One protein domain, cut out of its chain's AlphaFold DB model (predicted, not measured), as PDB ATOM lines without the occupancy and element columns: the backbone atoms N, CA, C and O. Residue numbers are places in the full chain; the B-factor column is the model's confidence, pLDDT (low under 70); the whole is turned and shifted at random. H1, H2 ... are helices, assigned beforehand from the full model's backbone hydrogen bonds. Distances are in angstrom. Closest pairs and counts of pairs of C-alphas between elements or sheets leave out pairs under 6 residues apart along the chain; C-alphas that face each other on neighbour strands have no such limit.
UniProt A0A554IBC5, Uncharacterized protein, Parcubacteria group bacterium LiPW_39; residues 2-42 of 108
ATOM      1  N   GLY A   2     125.897 172.842 179.603       59.62
ATOM      2  CA  GLY A   2     126.180 171.434 179.245       59.62
ATOM      3  C   GLY A   2     125.120 170.399 179.642       59.62
ATOM      4  O   GLY A   2     124.967 169.403 178.952       59.62
ATOM      5  N   LEU A   3     124.365 170.637 180.721       61.66
ATOM      6  CA  LEU A   3     123.442 169.640 181.293       61.66
ATOM      7  C   LEU A   3     121.972 169.849 180.890       61.66
ATOM      8  O   LEU A   3     121.272 168.884 180.596       61.66
ATOM      9  N   ASN A   4     121.508 171.100 180.794       66.00
ATOM     10  CA  ASN A   4     120.088 171.393 180.544       66.00
ATOM     11  C   ASN A   4     119.594 170.961 179.149       66.00
ATOM     12  O   ASN A   4     118.423 170.637 178.999       66.00
ATOM     13  N   GLY A   5     120.470 170.921 178.138       68.25
ATOM     14  CA  GLY A   5     120.090 170.517 176.777       68.25
ATOM     15  C   GLY A   5     119.965 169.001 176.588       68.25
ATOM     16  O   GLY A   5     119.108 168.546 175.840       68.25
ATOM     17  N   GLN A   6     120.785 168.209 177.287       74.56
ATOM     18  CA  GLN A   6     120.788 166.745 177.156       74.56
ATOM     19  C   GLN A   6     119.714 166.075 178.021       74.56
ATOM     20  O   GLN A   6     119.123 165.085 177.601       74.56
ATOM     21  N   LEU A   7     119.392 166.645 179.188       75.25
ATOM     22  CA  LEU A   7     118.283 166.170 180.024       75.25
ATOM     23  C   LEU A   7     116.925 166.327 179.322       75.25
ATOM     24  O   LEU A   7     116.068 165.456 179.445       75.25
ATOM     25  N   GLY A   8     116.756 167.389 178.524       77.50
ATOM     26  CA  GLY A   8     115.568 167.576 177.687       77.50
ATOM     27  C   GLY A   8     115.410 166.506 176.601       77.50
ATOM     28  O   GLY A   8     114.288 166.139 176.275       77.50
ATOM     29  N   LEU A   9     116.515 165.956 176.081       78.31
ATOM     30  CA  LEU A   9     116.483 164.849 175.115       78.31
ATOM     31  C   LEU A   9     116.055 163.532 175.773       78.31
ATOM     32  O   LEU A   9     115.289 162.779 175.182       78.31
ATOM     33  N   LEU A  10     116.497 163.276 177.008       77.56
ATOM     34  CA  LEU A  10     116.073 162.101 177.779       77.56
ATOM     35  C   LEU A  10     114.591 162.172 178.167       77.56
ATOM     36  O   LEU A  10     113.899 161.160 178.134       77.56
ATOM     37  N   ALA A  11     114.091 163.370 178.482       79.38
ATOM     38  CA  ALA A  11     112.677 163.598 178.778       79.38
ATOM     39  C   ALA A  11     111.758 163.455 177.548       79.38
ATOM     40  O   ALA A  11     110.544 163.367 177.708       79.38
ATOM     41  N   ASN A  12     112.323 163.428 176.336       85.38
ATOM     42  CA  ASN A  12     111.590 163.326 175.072       85.38
ATOM     43  C   ASN A  12     111.710 161.932 174.420       85.38
ATOM     44  O   ASN A  12     111.408 161.764 173.240       85.38
ATOM     45  N   LEU A  13     112.179 160.928 175.169       85.94
ATOM     46  CA  LEU A  13     112.213 159.543 174.700       85.94
ATOM     47  C   LEU A  13     110.793 158.987 174.573       85.94
ATOM     48  O   LEU A  13     109.984 159.090 175.498       85.94
ATOM     49  N   SER A  14     110.501 158.342 173.444       90.31
ATOM     50  CA  SER A  14     109.241 157.618 173.287       90.31
ATOM     51  C   SER A  14     109.232 156.343 174.140       90.31
ATOM     52  O   SER A  14     110.275 155.762 174.450       90.31
ATOM     53  N   ILE A  15     108.036 155.863 174.492       90.12
ATOM     54  CA  ILE A  15     107.857 154.596 175.226       90.12
ATOM     55  C   ILE A  15     108.483 153.420 174.462       90.12
ATOM     56  O   ILE A  15     109.082 152.531 175.063       90.12
ATOM     57  N   GLU A  16     108.398 153.437 173.132       92.25
ATOM     58  CA  GLU A  16     109.006 152.423 172.270       92.25
ATOM     59  C   GLU A  16     110.540 152.438 172.361       92.25
ATOM     60  O   GLU A  16     111.166 151.390 172.536       92.25
ATOM     61  N   GLN A  17     111.157 153.623 172.320       91.50
ATOM     62  CA  GLN A  17     112.606 153.775 172.476       91.50
ATOM     63  C   GLN A  17     113.070 153.311 173.861       91.50
ATOM     64  O   GLN A  17     114.068 152.601 173.969       91.50
ATOM     65  N   ALA A  18     112.322 153.651 174.915       92.56
ATOM     66  CA  ALA A  18     112.604 153.182 176.269       92.56
ATOM     67  C   ALA A  18     112.531 151.646 176.375       92.56
ATOM     68  O   ALA A  18     113.380 151.033 177.024       92.56
ATOM     69  N   GLY A  19     111.572 151.015 175.687       94.31
ATOM     70  CA  GLY A  19     111.470 149.558 175.589       94.31
ATOM     71  C   GLY A  19     112.713 148.920 174.960       94.31
ATOM     72  O   GLY A  19     113.290 147.993 175.531       94.31
ATOM     73  N   TRP A  20     113.191 149.459 173.835       95.00
ATOM     74  CA  TRP A  20     114.419 148.983 173.184       95.00
ATOM     75  C   TRP A  20     115.672 149.160 174.047       95.00
ATOM     76  O   TRP A  20     116.525 148.264 174.104       95.00
ATOM     77  N   VAL A  21     115.777 150.279 174.767       94.62
ATOM     78  CA  VAL A  21     116.861 150.510 175.734       94.62
ATOM     79  C   VAL A  21     116.820 149.469 176.853       94.62
ATOM     80  O   VAL A  21     117.860 148.910 177.198       94.62
ATOM     81  N   ALA A  22     115.644 149.147 177.394       95.38
ATOM     82  CA  ALA A  22     115.517 148.134 178.439       95.38
ATOM     83  C   ALA A  22     115.968 146.747 177.951       95.38
ATOM     84  O   ALA A  22     116.748 146.079 178.631       95.38
ATOM     85  N   ILE A  23     115.546 146.336 176.749       97.19
ATOM     86  CA  ILE A  23     115.918 145.039 176.160       97.19
ATOM     87  C   ILE A  23     117.438 144.936 175.983       97.19
ATOM     88  O   ILE A  23     118.063 143.990 176.463       97.19
ATOM     89  N   THR A  24     118.046 145.925 175.327       96.00
ATOM     90  CA  THR A  24     119.500 145.951 175.098       96.00
ATOM     91  C   THR A  24     120.290 146.007 176.407       96.00
ATOM     92  O   THR A  24     121.313 145.333 176.531       96.00
ATOM     93  N   SER A  25     119.779 146.718 177.415       97.00
ATOM     94  CA  SER A  25     120.379 146.775 178.753       97.00
ATOM     95  C   SER A  25     120.349 145.422 179.461       97.00
ATOM     96  O   SER A  25     121.348 145.034 180.059       97.00
ATOM     97  N   ILE A  26     119.244 144.674 179.371       98.06
ATOM     98  CA  ILE A  26     119.130 143.331 179.962       98.06
ATOM     99  C   ILE A  26     120.121 142.367 179.305       98.06
ATOM    100  O   ILE A  26     120.822 141.632 180.004       98.06
ATOM    101  N   ILE A  27     120.219 142.388 177.973       96.81
ATOM    102  CA  ILE A  27     121.164 141.543 177.229       96.81
ATOM    103  C   ILE A  27     122.604 141.878 177.634       96.81
ATOM    104  O   ILE A  27     123.380 140.980 177.967       96.81
ATOM    105  N   LEU A  28     122.954 143.168 177.658       96.44
ATOM    106  CA  LEU A  28     124.287 143.621 178.047       96.44
ATOM    107  C   LEU A  28     124.602 143.260 179.505       96.44
ATOM    108  O   LEU A  28     125.702 142.796 179.800       96.44
ATOM    109  N   PHE A  29     123.637 143.417 180.410       97.94
ATOM    110  CA  PHE A  29     123.779 143.030 181.809       97.94
ATOM    111  C   PHE A  29     124.042 141.528 181.954       97.94
ATOM    112  O   PHE A  29     124.974 141.134 182.654       97.94
ATOM    113  N   GLY A  30     123.285 140.686 181.244       97.75
ATOM    114  CA  GLY A  30     123.504 139.240 181.218       97.75
ATOM    115  C   GLY A  30     124.897 138.868 180.704       97.75
ATOM    116  O   GLY A  30     125.576 138.029 181.303       97.75
ATOM    117  N   TYR A  31     125.361 139.540 179.648       94.75
ATOM    118  CA  TYR A  31     126.721 139.380 179.133       94.75
ATOM    119  C   TYR A  31     127.780 139.729 180.191       94.75
ATOM    120  O   TYR A  31     128.660 138.914 180.467       94.75
ATOM    121  N   VAL A  32     127.674 140.894 180.841       95.81
ATOM    122  CA  VAL A  32     128.632 141.338 181.869       95.81
ATOM    123  C   VAL A  32     128.630 140.394 183.075       95.81
ATOM    124  O   VAL A  32     129.694 139.998 183.549       95.81
ATOM    125  N   MET A  33     127.457 139.968 183.544       97.50
ATOM    126  CA  MET A  33     127.341 139.009 184.647       97.50
ATOM    127  C   MET A  33     127.991 137.665 184.312       97.50
ATOM    128  O   MET A  33     128.712 137.098 185.140       97.50
ATOM    129  N   THR A  34     127.777 137.173 183.090       94.38
ATOM    130  CA  THR A  34     128.393 135.934 182.597       94.38
ATOM    131  C   THR A  34     129.908 136.075 182.527       94.38
ATOM    132  O   THR A  34     130.628 135.193 182.987       94.38
ATOM    133  N   TRP A  35     130.398 137.208 182.021       92.62
ATOM    134  CA  TRP A  35     131.822 137.515 181.956       92.62
ATOM    135  C   TRP A  35     132.472 137.496 183.341       92.62
ATOM    136  O   TRP A  35     133.402 136.724 183.575       92.62
ATOM    137  N   TYR A  36     131.945 138.279 184.289       94.44
ATOM    138  CA  TYR A  36     132.488 138.344 185.649       94.44
ATOM    139  C   TYR A  36     132.436 136.992 186.365       94.44
ATOM    140  O   TYR A  36     133.390 136.621 187.046       94.44
ATOM    141  N   SER A  37     131.360 136.227 186.175       94.94
ATOM    142  CA  SER A  37     131.244 134.877 186.738       94.94
ATOM    143  C   SER A  37     132.241 133.899 186.101       94.94
ATOM    144  O   SER A  37     132.806 133.051 186.792       94.94
ATOM    145  N   GLY A  38     132.488 134.029 184.795       93.19
ATOM    146  CA  GLY A  38     133.422 133.214 184.021       93.19
ATOM    147  C   GLY A  38     134.883 133.395 184.432       93.19
ATOM    148  O   GLY A  38     135.632 132.419 184.463       93.19
ATOM    149  N   LEU A  39     135.279 134.610 184.830       94.44
ATOM    150  CA  LEU A  39     136.648 134.915 185.278       94.44
ATOM    151  C   LEU A  39     137.089 134.116 186.512       94.44
ATOM    152  O   LEU A  39     138.284 133.991 186.765       94.44
ATOM    153  N   LYS A  40     136.153 133.529 187.266       94.62
ATOM    154  CA  LYS A  40     136.479 132.592 188.350       94.62
ATOM    155  C   LYS A  40     137.104 131.286 187.836       94.62
ATOM    156  O   LYS A  40     137.822 130.625 188.582       94.62
ATOM    157  N   TYR A  41     136.814 130.899 186.595       95.12
ATOM    158  CA  TYR A  41     137.175 129.595 186.035       95.12
ATOM    159  C   TYR A  41     138.334 129.653 185.038       95.12
ATOM    160  O   TYR A  41     139.003 128.643 184.831       95.12
ATOM    161  N   VAL A  42     138.575 130.806 184.407       94.81
ATOM    162  CA  VAL A  42     139.596 130.963 183.362       94.81
ATOM    163  C   VAL A  42     140.467 132.193 183.613       94.81
ATOM    164  O   VAL A  42     139.985 133.184 184.162       94.81
TER     165      VAL A  42
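This is residues 2 to 42 of the 108 residues of an uncharacterized protein of Parcubacteria group bacterium LiPW_39 (UniProt A0A554IBC5). What shape is this? It is an open, flat L: short helix H1 is one leg, long helix H2 the other, and residues 11 to 14 make the corner. How large is it? The 41 printed residues, with two named helices, H1 then H2, and no named strand, are all helix in class and extended, with a radius of gyration of the C-alphas of 15.7 A and spans of 45 by 26 by 7 A.

Where is H1? It holds residues 4 to 10, 10.5 A long, from C-alpha 4 at (120.088, 171.393, 180.544). Where is H2? It holds residues 15 to 38, 34.5 A long, ending with C-alpha 38 at (133.422, 133.214, 184.021).

Do the helices touch? H1 and H2 are apart, with no C-alphas within 8 A, and a tight link joins them. Are their backbones within hydrogen-bond range? Every O i to N i+4 pair is in H2; in H1 1 of 3 is, beside 2 of 4 O i to N i+3 pairs.

Which C-alphas are farthest apart? Those of Asn 4 and Tyr 41, at 45.5 A; the printed part has no cut. Where is confidence low? Residues 2 to 5 have pLDDT under 70.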